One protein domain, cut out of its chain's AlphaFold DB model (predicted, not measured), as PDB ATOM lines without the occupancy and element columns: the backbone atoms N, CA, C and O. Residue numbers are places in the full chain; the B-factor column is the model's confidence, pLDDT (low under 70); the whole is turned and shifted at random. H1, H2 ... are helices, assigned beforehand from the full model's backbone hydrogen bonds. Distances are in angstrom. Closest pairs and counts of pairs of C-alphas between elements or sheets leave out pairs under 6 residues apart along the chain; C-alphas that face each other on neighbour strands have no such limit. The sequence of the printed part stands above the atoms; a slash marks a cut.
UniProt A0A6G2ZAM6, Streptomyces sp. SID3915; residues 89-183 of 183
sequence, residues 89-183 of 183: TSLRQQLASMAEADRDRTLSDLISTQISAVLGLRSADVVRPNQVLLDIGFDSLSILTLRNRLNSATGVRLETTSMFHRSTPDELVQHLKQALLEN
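AT A GLANCE: This is residues 89 to 183 of the 183 residues of a protein of Streptomyces sp. SID3915 (UniProt A0A6G2ZAM6). Three longer helices make a compact core: H4 and H6 pack on different parts of the longest helix, H2, and both cross it steeply. Short H1 lies across one end, H3 is at the other end, and small H5 packs on H4. The printed part has 95 residues with six named helices, H1 to H6, and no named strand; its class is all helix. The radius of gyration of the C-alphas is 12.7 A, and the spans are 35 by 27 by 19 A.

HOW THE PARTS SIT: H1, residues 89 to 97, only just touches residues 180 to 181 of H6, residues 169 to 181, with 3 pairs of C-alphas within 8 A; the closest are those of Arg 92 and Leu 180, 5.9 A apart. Their lines are about perpendicular, at 80 degrees. H2, residues 100 to 119, touches H6 with residues 103 to 112, at a steep tilt of 56 degrees, opposite ways; the closest C-alphas, those of Leu 107 and Val 173, are 5.7 A apart. Residues 111 to 119 of H2 touch H4, residues 140 to 154, at a steep tilt of 44 degrees, opposite ways; the closest C-alphas, those of Gln 114 and Leu 146, are 6.6 A apart. H3, residues 133 to 136, touches no helix but is near H4. H4 touches H5, residues 160 to 163, with residues 143 to 147; the closest C-alphas, those of Ile 143 and Met 163, are 6.9 A apart. H4 and H6 are near each other. Every O i to N i+4 pair is within hydrogen-bond range in H1, H2, H4 and H6; H3 and H5 are too short for one.

IN THESE COORDINATES: H1 begins at C-alpha 89 (136.873, 183.300, 151.623) and is 12.3 A long. H2 measures 28.6 A, H4 21.2 A and H6 18.3 A, which ends at C-alpha 181 (135.163, 175.202, 159.223).

THE WHOLE: The printed part has no cut. The link from H2 to H3, residues 120 to 132, is long; the others are tight. The model's mean pLDDT over the printed part is 70.7, with 35 residues under 70, among them 89 to 95, 120 to 127 and 157 to 166.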
ATOM      1  N   THR A  89     137.281 184.401 152.500       48.00
ATOM      2  CA  THR A  89     136.873 183.300 151.623       48.00
ATOM      3  C   THR A  89     138.058 182.478 151.105       48.00
ATOM      4  O   THR A  89     137.975 181.256 151.070       48.00
ATOM      5  N   SER A  90     139.179 183.114 150.753       60.16
ATOM      6  CA  SER A  90     140.376 182.433 150.235       60.16
ATOM      7  C   SER A  90     141.110 181.611 151.299       60.16
ATOM      8  O   SER A  90     141.565 180.516 150.987       60.16
ATOM      9  N   LEU A  91     141.161 182.073 152.556       62.81
ATOM     10  CA  LEU A  91     141.778 181.311 153.649       62.81
ATOM     11  C   LEU A  91     140.913 180.110 154.054       62.81
ATOM     12  O   LEU A  91     141.437 179.011 154.217       62.81
ATOM     13  N   ARG A  92     139.587 180.291 154.153       65.44
ATOM     14  CA  ARG A  92     138.652 179.178 154.396       65.44
ATOM     15  C   ARG A  92     138.726 178.124 153.299       65.44
ATOM     16  O   ARG A  92     138.822 176.942 153.601       65.44
ATOM     17  N   GLN A  93     138.726 178.544 152.035       63.62
ATOM     18  CA  GLN A  93     138.779 177.632 150.894       63.62
ATOM     19  C   GLN A  93     140.116 176.878 150.820       63.62
ATOM     20  O   GLN A  93     140.127 175.681 150.537       63.62
ATOM     21  N   GLN A  94     141.229 177.545 151.143       64.38
ATOM     22  CA  GLN A  94     142.539 176.909 151.251       64.38
ATOM     23  C   GLN A  94     142.552 175.863 152.374       64.38
ATOM     24  O   GLN A  94     142.872 174.707 152.113       64.38
ATOM     25  N   LEU A  95     142.110 176.219 153.587       69.12
ATOM     26  CA  LEU A  95     142.050 175.289 154.719       69.12
ATOM     27  C   LEU A  95     141.107 174.109 154.450       69.12
ATOM     28  O   LEU A  95     141.485 172.974 154.713       69.12
ATOM     29  N   ALA A  96     139.931 174.334 153.857       71.75
ATOM     30  CA  ALA A  96     138.986 173.267 153.515       71.75
ATOM     31  C   ALA A  96     139.562 172.242 152.515       71.75
ATOM     32  O   ALA A  96     139.174 171.075 152.549       71.75
ATOM     33  N   SER A  97     140.504 172.654 151.660       70.44
ATOM     34  CA  SER A  97     141.175 171.779 150.685       70.44
ATOM     35  C   SER A  97     142.402 171.032 151.230       70.44
ATOM     36  O   SER A  97     142.898 170.117 150.576       70.44
ATOM     37  N   MET A  98     142.897 171.400 152.417       75.06
ATOM     38  CA  MET A  98     144.084 170.801 153.041       75.06
ATOM     39  C   MET A  98     143.723 169.583 153.897       75.06
ATOM     40  O   MET A  98     142.597 169.485 154.391       75.06
ATOM     41  N   ALA A  99     144.681 168.679 154.117       72.44
ATOM     42  CA  ALA A  99     144.550 167.615 155.109       72.44
ATOM     43  C   ALA A  99     144.560 168.197 156.532       72.44
ATOM     44  O   ALA A  99     145.109 169.270 156.772       72.44
ATOM     45  N   GLU A 100     143.960 167.492 157.490       71.31
ATOM     46  CA  GLU A 100     143.769 168.005 158.851       71.31
ATOM     47  C   GLU A 100     145.081 168.411 159.543       71.31
ATOM     48  O   GLU A 100     145.172 169.511 160.085       71.31
ATOM     49  N   ALA A 101     146.127 167.591 159.421       68.56
ATOM     50  CA  ALA A 101     147.449 167.892 159.972       68.56
ATOM     51  C   ALA A 101     148.086 169.154 159.354       68.56
ATOM     52  O   ALA A 101     148.759 169.922 160.045       68.56
ATOM     53  N   ASP A 102     147.842 169.405 158.065       68.50
ATOM     54  CA  ASP A 102     148.366 170.581 157.366       68.50
ATOM     55  C   ASP A 102     147.588 171.856 157.732       68.50
ATOM     56  O   ASP A 102     148.168 172.947 157.779       68.50
ATOM     57  N   ARG A 103     146.287 171.733 158.044       76.69
ATOM     58  CA  ARG A 103     145.468 172.838 158.579       76.69
ATOM     59  C   ARG A 103     145.990 173.282 159.938       76.69
ATOM     60  O   ARG A 103     146.234 174.471 160.132       76.69
ATOM     61  N   ASP A 104     146.201 172.327 160.841       74.12
ATOM     62  CA  ASP A 104     146.654 172.594 162.207       74.12
ATOM     63  C   ASP A 104     148.041 173.248 162.198       74.12
ATOM     64  O   ASP A 104     148.261 174.256 162.870       74.12
ATOM     65  N   ARG A 105     148.948 172.766 161.339       72.19
ATOM     66  CA  ARG A 105     150.269 173.379 161.144       72.19
ATOM     67  C   ARG A 105     150.181 174.812 160.619       72.19
ATOM     68  O   ARG A 105     150.881 175.686 161.118       72.19
ATOM     69  N   THR A 106     149.321 175.059 159.632       72.44
ATOM     70  CA  THR A 106     149.154 176.394 159.030       72.44
ATOM     71  C   THR A 106     148.579 177.395 160.034       72.44
ATOM     72  O   THR A 106     149.031 178.536 160.112       72.44
ATOM     73  N   LEU A 107     147.597 176.972 160.832       79.25
ATOM     74  CA  LEU A 107     147.005 177.805 161.880       79.25
ATOM     75  C   LEU A 107     147.983 178.047 163.040       79.25
ATOM     76  O   LEU A 107     148.048 179.164 163.553       79.25
ATOM     77  N   SER A 108     148.771 177.038 163.418       77.75
ATOM     78  CA  SER A 108     149.802 177.156 164.454       77.75
ATOM     79  C   SER A 108     150.909 178.138 164.054       77.75
ATOM     80  O   SER A 108     151.288 179.002 164.848       77.75
ATOM     81  N   ASP A 109     151.364 178.086 162.798       71.56
ATOM     82  CA  ASP A 109     152.357 179.022 162.259       71.56
ATOM     83  C   ASP A 109     151.818 180.462 162.205       71.56
ATOM     84  O   ASP A 109     152.491 181.417 162.615       71.56
ATOM     85  N   LEU A 110     150.552 180.625 161.799       75.62
ATOM     86  CA  LEU A 110     149.871 181.917 161.813       75.62
ATOM     87  C   LEU A 110     149.815 182.505 163.229       75.62
ATOM     88  O   LEU A 110     150.165 183.673 163.426       75.62
ATOM     89  N   ILE A 111     149.377 181.716 164.213       82.12
ATOM     90  CA  ILE A 111     149.252 182.158 165.606       82.12
ATOM     91  C   ILE A 111     150.623 182.500 166.185       82.12
ATOM     92  O   ILE A 111     150.785 183.586 166.743       82.12
ATOM     93  N   SER A 112     151.625 181.647 165.981       76.62
ATOM     94  CA  SER A 112     152.994 181.873 166.459       76.62
ATOM     95  C   SER A 112     153.605 183.139 165.851       76.62
ATOM     96  O   SER A 112     154.194 183.955 166.560       76.62
ATOM     97  N   THR A 113     153.364 183.386 164.560       71.62
ATOM     98  CA  THR A 113     153.770 184.625 163.883       71.62
ATOM     99  C   THR A 113     153.104 185.859 164.496       71.62
ATOM    100  O   THR A 113     153.768 186.877 164.719       71.62
ATOM    101  N   GLN A 114     151.800 185.806 164.793       73.38
ATOM    102  CA  GLN A 114     151.116 186.942 165.421       73.38
ATOM    103  C   GLN A 114     151.572 187.166 166.864       73.38
ATOM    104  O   GLN A 114     151.760 188.318 167.252       73.38
ATOM    105  N   ILE A 115     151.800 186.099 167.630       75.19
ATOM    106  CA  ILE A 115     152.310 186.157 169.004       75.19
ATOM    107  C   ILE A 115     153.689 186.816 169.031       75.19
ATOM    108  O   ILE A 115     153.876 187.817 169.727       75.19
ATOM    109  N   SER A 116     154.630 186.340 168.212       68.50
ATOM    110  CA  SER A 116     155.968 186.933 168.134       68.50
ATOM    111  C   SER A 116     155.931 188.388 167.690       68.50
ATOM    112  O   SER A 116     156.671 189.214 168.217       68.50
ATOM    113  N   ALA A 117     155.018 188.747 166.787       65.62
ATOM    114  CA  ALA A 117     154.874 190.124 166.339       65.62
ATOM    115  C   ALA A 117     154.173 191.058 167.345       65.62
ATOM    116  O   ALA A 117     154.215 192.274 167.143       65.62
ATOM    117  N   VAL A 118     153.493 190.529 168.367       72.06
ATOM    118  CA  VAL A 118     152.952 191.309 169.496       72.06
ATOM    119  C   VAL A 118     154.016 191.479 170.576       72.06
ATOM    120  O   VAL A 118     154.203 192.585 171.066       72.06
ATOM    121  N   LEU A 119     154.766 190.417 170.877       70.00
ATOM    122  CA  LEU A 119     155.832 190.432 171.884       70.00
ATOM    123  C   LEU A 119     157.164 191.023 171.383       70.00
ATOM    124  O   LEU A 119     158.106 191.165 172.156       70.00
ATOM    125  N   GLY A 120     157.279 191.347 170.090       67.56
ATOM    126  CA  GLY A 120     158.525 191.843 169.494       67.56
ATOM    127  C   GLY A 120     159.636 190.787 169.415       67.56
ATOM    128  O   GLY A 120     160.818 191.128 169.343       67.56
ATOM    129  N   LEU A 121     159.275 189.500 169.438       68.25
ATOM    130  CA  LEU A 121     160.220 188.392 169.338       68.25
ATOM    131  C   LEU A 121     160.733 188.261 167.900       68.25
ATOM    132  O   LEU A 121     159.986 188.392 166.932       68.25
ATOM    133  N   ARG A 122     162.029 187.962 167.762       55.50
ATOM    134  CA  ARG A 122     162.690 187.820 166.454       55.50
ATOM    135  C   ARG A 122     162.332 186.532 165.704       55.50
ATOM    136  O   ARG A 122     162.585 186.473 164.508       55.50
ATOM    137  N   SER A 123     161.760 185.530 166.377       57.28
ATOM    138  CA  SER A 123     161.286 184.289 165.744       57.28
ATOM    139  C   SER A 123     159.993 183.773 166.383       57.28
ATOM    140  O   SER A 123     159.755 183.982 167.576       57.28
ATOM    141  N   ALA A 124     159.171 183.097 165.577       59.97
ATOM    142  CA  ALA A 124     157.982 182.344 165.981       59.97
ATOM    143  C   ALA A 124     158.329 181.068 166.777       59.97
ATOM    144  O   ALA A 124     157.550 180.660 167.631       59.97
ATOM    145  N   ASP A 125     159.532 180.508 166.602       58.47
ATOM    146  CA  ASP A 125     159.968 179.242 167.235       58.47
ATOM    147  C   ASP A 125     160.106 179.301 168.768       58.47
ATOM    148  O   ASP A 125     160.272 178.285 169.451       58.47
ATOM    149  N   VAL A 126     160.090 180.514 169.322       60.12
ATOM    150  CA  VAL A 126     160.160 180.747 170.768       60.12
ATOM    151  C   VAL A 126     158.797 180.507 171.425       60.12
ATOM    152  O   VAL A 126     158.731 180.236 172.622       60.12
ATOM    153  N   VAL A 127     157.710 180.550 170.649       68.31
ATOM    154  CA  VAL A 127     156.346 180.341 171.137       68.31
ATOM    155  C   VAL A 127     156.101 178.847 171.316       68.31
ATOM    156  O   VAL A 127     156.133 178.069 170.365       68.31
ATOM    157  N   ARG A 128     155.876 178.419 172.561       74.12
ATOM    158  CA  ARG A 128     155.541 177.026 172.875       74.12
ATOM    159  C   ARG A 128     154.024 176.815 172.760       74.12
ATOM    160  O   ARG A 128     153.281 177.583 173.368       74.12
ATOM    161  N   PRO A 129     153.559 175.755 172.073       74.38
ATOM    162  CA  PRO A 129     152.134 175.535 171.792       74.38
ATOM    163  C   PRO A 129     151.252 175.404 173.043       74.38
ATOM    164  O   PRO A 129     150.124 175.885 173.056       74.38
ATOM    165  N   ASN A 130     151.805 174.845 174.126       78.31
ATOM    166  CA  ASN A 130     151.105 174.607 175.396       78.31
ATOM    167  C   ASN A 130     151.379 175.670 176.465       78.31
ATOM    168  O   ASN A 130     151.076 175.464 177.641       78.31
ATOM    169  N   GLN A 131     152.026 176.778 176.104       78.50
ATOM    170  CA  GLN A 131     152.397 177.791 177.079       78.50
ATOM    171  C   GLN A 131     151.311 178.850 177.192       78.50
ATOM    172  O   GLN A 131     150.860 179.411 176.196       78.50
ATOM    173  N   VAL A 132     150.898 179.122 178.427       81.00
ATOM    174  CA  VAL A 132     149.888 180.139 178.709       81.00
ATOM    175  C   VAL A 132     150.425 181.501 178.281       81.00
ATOM    176  O   VAL A 132     151.520 181.897 178.677       81.00
ATOM    177  N   LEU A 133     149.639 182.242 177.496       74.50
ATOM    178  CA  LEU A 133     150.053 183.546 176.966       74.50
ATOM    179  C   LEU A 133     150.444 184.536 178.080       74.50
ATOM    180  O   LEU A 133     151.421 185.271 177.944       74.50
ATOM    181  N   LEU A 134     149.724 184.521 179.205       74.88
ATOM    182  CA  LEU A 134     150.028 185.362 180.371       74.88
ATOM    183  C   LEU A 134     151.424 185.080 180.954       74.88
ATOM    184  O   LEU A 134     152.098 186.007 181.397       74.88
ATOM    185  N   ASP A 135     151.889 183.830 180.898       75.62
ATOM    186  CA  ASP A 135     153.185 183.425 181.457       75.62
ATOM    187  C   ASP A 135     154.368 183.839 180.559       75.62
ATOM    188  O   ASP A 135     155.515 183.835 181.004       75.62
ATOM    189  N   ILE A 136     154.105 184.227 179.304       71.62
ATOM    190  CA  ILE A 136     155.114 184.722 178.344       71.62
ATOM    191  C   ILE A 136     155.070 186.240 178.150       71.62
ATOM    192  O   ILE A 136     155.640 186.762 177.193       71.62
ATOM    193  N   GLY A 137     154.411 186.955 179.065       70.25
ATOM    194  CA  GLY A 137     154.387 188.415 179.077       70.25
ATOM    195  C   GLY A 137     153.242 189.043 178.283       70.25
ATOM    196  O   GLY A 137     153.305 190.238 178.004       70.25
ATOM    197  N   PHE A 138     152.192 188.288 177.930       74.44
ATOM    198  CA  PHE A 138     150.948 188.927 177.496       74.44
ATOM    199  C   PHE A 138     150.243 189.580 178.679       74.44
ATOM    200  O   PHE A 138     149.981 188.949 179.700       74.44
ATOM    201  N   ASP A 139     149.843 190.829 178.484       74.56
ATOM    202  CA  ASP A 139     148.910 191.542 179.346       74.56
ATOM    203  C   ASP A 139     147.540 191.713 178.658       74.56
ATOM    204  O   ASP A 139     147.310 191.283 177.522       74.56
ATOM    205  N   SER A 140     146.606 192.369 179.348       72.69
ATOM    206  CA  SER A 140     145.248 192.607 178.835       72.69
ATOM    207  C   SER A 140     145.224 193.388 177.509       72.69
ATOM    208  O   SER A 140     144.342 193.163 176.679       72.69
ATOM    209  N   LEU A 141     146.189 194.286 177.272       73.38
ATOM    210  CA  LEU A 141     146.277 195.084 176.042       73.38
ATOM    211  C   LEU A 141     146.895 194.287 174.885       73.38
ATOM    212  O   LEU A 141     146.457 194.391 173.735       73.38
ATOM    213  N   SER A 142     147.880 193.450 175.189       72.81
ATOM    214  CA  SER A 142     148.547 192.554 174.247       72.81
ATOM    215  C   SER A 142     147.584 191.481 173.743       72.81
ATOM    216  O   SER A 142     147.558 191.189 172.546       72.81
ATOM    217  N   ILE A 143     146.708 190.972 174.619       73.25
ATOM    218  CA  ILE A 143     145.626 190.041 174.262       73.25
ATOM    219  C   ILE A 143     144.646 190.692 173.276       73.25
ATOM    220  O   ILE A 143     144.330 190.113 172.236       73.25
ATOM    221  N   LEU A 144     144.212 191.930 173.539       77.50
ATOM    222  CA  LEU A 144     143.339 192.671 172.618       77.50
ATOM    223  C   LEU A 144     144.014 192.936 171.266       77.50
ATOM    224  O   LEU A 144     143.373 192.855 170.212       77.50
ATOM    225  N   THR A 145     145.314 193.224 171.282       79.31
ATOM    226  CA  THR A 145     146.105 193.432 170.065       79.31
ATOM    227  C   THR A 145     146.199 192.145 169.247       79.31
ATOM    228  O   THR A 145     145.938 192.174 168.042       79.31
ATOM    229  N   LEU A 146     146.491 191.007 169.885       78.12
ATOM    230  CA  LEU A 146     146.507 189.693 169.239       78.12
ATOM    231  C   LEU A 146     145.142 189.351 168.637       78.12
ATOM    232  O   LEU A 146     145.081 188.985 167.464       78.12
ATOM    233  N   ARG A 147     144.046 189.580 169.371       74.69
ATOM    234  CA  ARG A 147     142.678 189.403 168.862       74.69
ATOM    235  C   ARG A 147     142.443 190.181 167.576       74.69
ATOM    236  O   ARG A 147     141.974 189.630 166.588       74.69
ATOM    237  N   ASN A 148     142.754 191.477 167.575       75.06
ATOM    238  CA  ASN A 148     142.513 192.336 166.415       75.06
ATOM    239  C   ASN A 148     143.333 191.896 165.198       75.06
ATOM    240  O   ASN A 148     142.846 191.963 164.066       75.06
ATOM    241  N   ARG A 149     144.558 191.414 165.427       76.75
ATOM    242  CA  ARG A 149     145.426 190.886 164.371       76.75
ATOM    243  C   ARG A 149     144.909 189.563 163.818       76.75
ATOM    244  O   ARG A 149     144.833 189.432 162.601       76.75
ATOM    245  N   LEU A 150     144.485 188.640 164.680       74.94
ATOM    246  CA  LEU A 150     143.864 187.382 164.264       74.94
ATOM    247  C   LEU A 150     142.563 187.637 163.499       74.94
ATOM    248  O   LEU A 150     142.430 187.145 162.386       74.94
ATOM    249  N   ASN A 151     141.675 188.498 164.007       70.44
ATOM    250  CA  ASN A 151     140.440 188.875 163.311       70.44
ATOM    251  C   ASN A 151     140.716 189.469 161.922       70.44
ATOM    252  O   ASN A 151     139.984 189.199 160.975       70.44
ATOM    253  N   SER A 152     141.774 190.273 161.786       65.25
ATOM    254  CA  SER A 152     142.155 190.860 160.495       65.25
ATOM    255  C   SER A 152     142.732 189.823 159.529       65.25
ATOM    256  O   SER A 152     142.485 189.914 158.332       65.25
ATOM    257  N   ALA A 153     143.496 188.850 160.035       65.88
ATOM    258  CA  ALA A 153     144.149 187.831 159.216       65.88
ATOM    259  C   ALA A 153     143.191 186.712 158.781       65.88
ATOM    260  O   ALA A 153     143.318 186.186 157.679       65.88
ATOM    261  N   THR A 154     142.238 186.343 159.639       68.12
ATOM    262  CA  THR A 154     141.322 185.218 159.397       68.12
ATOM    263  C   THR A 154     139.921 185.656 158.991       68.12
ATOM    264  O   THR A 154     139.169 184.866 158.425       68.12
ATOM    265  N   GLY A 155     139.539 186.904 159.278       66.88
ATOM    266  CA  GLY A 155     138.173 187.387 159.086       66.88
ATOM    267  C   GLY A 155     137.160 186.867 160.096       66.88
ATOM    268  O   GLY A 155     135.971 187.157 159.961       66.88
ATOM    269  N   VAL A 156     137.600 186.075 161.074       71.81
ATOM    270  CA  VAL A 156     136.751 185.563 162.149       71.81
ATOM    271  C   VAL A 156     136.595 186.652 163.198       71.81
ATOM    272  O   VAL A 156     137.553 187.335 163.551       71.81
ATOM    273  N   ARG A 157     135.381 186.824 163.716       67.81
ATOM    274  CA  ARG A 157     135.134 187.732 164.832       67.81
ATOM    275  C   ARG A 157     135.287 186.957 166.136       67.81
ATOM    276  O   ARG A 157     134.337 186.341 166.596       67.81
ATOM    277  N   LEU A 158     136.477 186.999 166.722       69.19
ATOM    278  CA  LEU A 158     136.726 186.373 168.019       69.19
ATOM    279  C   LEU A 158     136.114 187.237 169.132       69.19
ATOM    280  O   LEU A 158     136.391 188.441 169.213       69.19
ATOM    281  N   GLU A 159     135.260 186.641 169.966       61.88
ATOM    282  CA  GLU A 159     134.628 187.340 171.085       61.88
ATOM    283  C   GLU A 159     135.609 187.570 172.240       61.88
ATOM    284  O   GLU A 159     136.414 186.714 172.605       61.88
ATOM    285  N   THR A 160     135.534 188.769 172.821       52.19
ATOM    286  CA  THR A 160     136.466 189.268 173.839       52.19
ATOM    287  C   THR A 160     136.511 188.374 175.081       52.19
ATOM    288  O   THR A 160     137.578 188.171 175.640       52.19
ATOM    289  N   THR A 161     135.384 187.784 175.480       55.81
ATOM    290  CA  THR A 161     135.248 186.907 176.656       55.81
ATOM    291  C   THR A 161     136.054 185.613 176.559       55.81
ATOM    292  O   THR A 161     136.479 185.099 177.588       55.81
ATOM    293  N   SER A 162     136.328 185.112 175.350       56.53
ATOM    294  CA  SER A 162     137.068 183.857 175.159       56.53
ATOM    295  C   SER A 162     138.588 184.025 175.271       56.53
ATOM    296  O   SER A 162     139.267 183.081 175.656       56.53
ATOM    297  N   MET A 163     139.136 185.216 175.001       55.03
ATOM    298  CA  MET A 163     140.592 185.443 175.029       55.03
ATOM    299  C   MET A 163     141.146 185.895 176.385       55.03
ATOM    300  O   MET A 163     142.359 185.979 176.557       55.03
ATOM    301  N   PHE A 164     140.281 186.189 177.358       52.75
ATOM    302  CA  PHE A 164     140.706 186.631 178.691       52.75
ATOM    303  C   PHE A 164     141.081 185.480 179.641       52.75
ATOM    304  O   PHE A 164     141.481 185.735 180.775       52.75
ATOM    305  N   HIS A 165     141.002 184.222 179.199       57.19
ATOM    306  CA  HIS A 165     141.185 183.065 180.069       57.19
ATOM    307  C   HIS A 165     142.432 182.274 179.687       57.19
ATOM    308  O   HIS A 165     142.360 181.532 178.720       57.19
ATOM    309  N   ARG A 166     143.546 182.444 180.431       59.62
ATOM    310  CA  ARG A 166     144.793 181.629 180.409       59.62
ATOM    311  C   ARG A 166     144.999 180.783 179.136       59.62
ATOM    312  O   ARG A 166     145.221 179.582 179.234       59.62
ATOM    313  N   SER A 167     144.909 181.403 177.960       75.75
ATOM    314  CA  SER A 167     144.813 180.616 176.736       75.75
ATOM    315  C   SER A 167     146.196 180.160 176.312       75.75
ATOM    316  O   SER A 167     147.181 180.877 176.520       75.75
ATOM    317  N   THR A 168     146.262 178.989 175.700       82.69
ATOM    318  CA  THR A 168     147.456 178.494 175.017       82.69
ATOM    319  C   THR A 168     147.343 178.728 173.505       82.69
ATOM    320  O   THR A 168     146.233 178.842 172.971       82.69
ATOM    321  N   PRO A 169     148.468 178.833 172.776       81.94
ATOM    322  CA  PRO A 169     148.451 178.881 171.317       81.94
ATOM    323  C   PRO A 169     147.647 177.743 170.672       81.94
ATOM    324  O   PRO A 169     146.924 178.001 169.710       81.94
ATOM    325  N   ASP A 170     147.697 176.525 171.218       81.62
ATOM    326  CA  ASP A 170     146.930 175.384 170.699       81.62
ATOM    327  C   ASP A 170     145.415 175.558 170.867       81.62
ATOM    328  O   ASP A 170     144.648 175.260 169.949       81.62
ATOM    329  N   GLU A 171     144.958 176.118 171.988       83.62
ATOM    330  CA  GLU A 171     143.538 176.449 172.174       83.62
ATOM    331  C   GLU A 171     143.062 177.492 171.153       83.62
ATOM    332  O   GLU A 171     141.951 177.394 170.625       83.62
ATOM    333  N   LEU A 172     143.917 178.464 170.808       79.19
ATOM    334  CA  LEU A 172     143.616 179.437 169.756       79.19
ATOM    335  C   LEU A 172     143.546 178.786 168.366       79.19
ATOM    336  O   LEU A 172     142.699 179.185 167.561       79.19
ATOM    337  N   VAL A 173     144.399 177.792 168.081       83.12
ATOM    338  CA  VAL A 173     144.356 177.020 166.825       83.12
ATOM    339  C   VAL A 173     143.009 176.320 166.697       83.12
ATOM    340  O   VAL A 173     142.349 176.461 165.666       83.12
ATOM    341  N   GLN A 174     142.572 175.616 167.745       81.56
ATOM    342  CA  GLN A 174     141.306 174.882 167.724       81.56
ATOM    343  C   GLN A 174     140.105 175.820 167.580       81.56
ATOM    344  O   GLN A 174     139.233 175.572 166.747       81.56
ATOM    345  N   HIS A 175     140.091 176.945 168.299       80.81
ATOM    346  CA  HIS A 175     139.015 177.931 168.182       80.81
ATOM    347  C   HIS A 175     138.936 178.515 166.758       80.81
ATOM    348  O   HIS A 175     137.856 178.600 166.172       80.81
ATOM    349  N   LEU A 176     140.075 178.867 166.148       79.38
ATOM    350  CA  LEU A 176     140.095 179.348 164.764       79.38
ATOM    351  C   LEU A 176     139.673 178.273 163.763       79.38
ATOM    352  O   LEU A 176     138.923 178.578 162.839       79.38
ATOM    353  N   LYS A 177     140.132 177.031 163.939       80.69
ATOM    354  CA  LYS A 177     139.754 175.891 163.096       80.69
ATOM    355  C   LYS A 177     138.243 175.684 163.116       80.69
ATOM    356  O   LYS A 177     137.633 175.606 162.053       80.69
ATOM    357  N   GLN A 178     137.648 175.678 164.306       80.62
ATOM    358  CA  GLN A 178     136.211 175.543 164.494       80.62
ATOM    359  C   GLN A 178     135.450 176.692 163.812       80.62
ATOM    360  O   GLN A 178     134.603 176.460 162.956       80.62
ATOM    361  N   ALA A 179     135.835 177.942 164.076       78.06
ATOM    362  CA  ALA A 179     135.168 179.113 163.507       78.06
ATOM    363  C   ALA A 179     135.337 179.274 161.980       78.06
ATOM    364  O   ALA A 179     134.562 179.986 161.338       78.06
ATOM    365  N   LEU A 180     136.372 178.670 161.385       75.06
ATOM    366  CA  LEU A 180     136.628 178.710 159.941       75.06
ATOM    367  C   LEU A 180     135.991 177.543 159.176       75.06
ATOM    368  O   LEU A 180     135.800 177.685 157.968       75.06
ATOM    369  N   LEU A 181     135.697 176.421 159.844       73.25
ATOM    370  CA  LEU A 181     135.163 175.202 159.223       73.25
ATOM    371  C   LEU A 181     133.685 174.931 159.553       73.25
ATOM    372  O   LEU A 181     133.036 174.242 158.774       73.25
ATOM    373  N   GLU A 182     133.140 175.468 160.649       67.81
ATOM    374  CA  GLU A 182     131.735 175.268 161.049       67.81
ATOM    375  C   GLU A 182     130.766 176.365 160.551       67.81
ATOM    376  O   GLU A 182     129.658 176.479 161.073       67.81
ATOM    377  N   ASN A 183     131.135 177.175 159.544       45.34
ATOM    378  CA  ASN A 183     130.268 178.252 159.033       45.34
ATOM    379  C   ASN A 183     130.281 178.439 157.512       45.34
ATOM    380  O   ASN A 183     131.360 178.766 156.962       45.34
TER     381      ASN A 183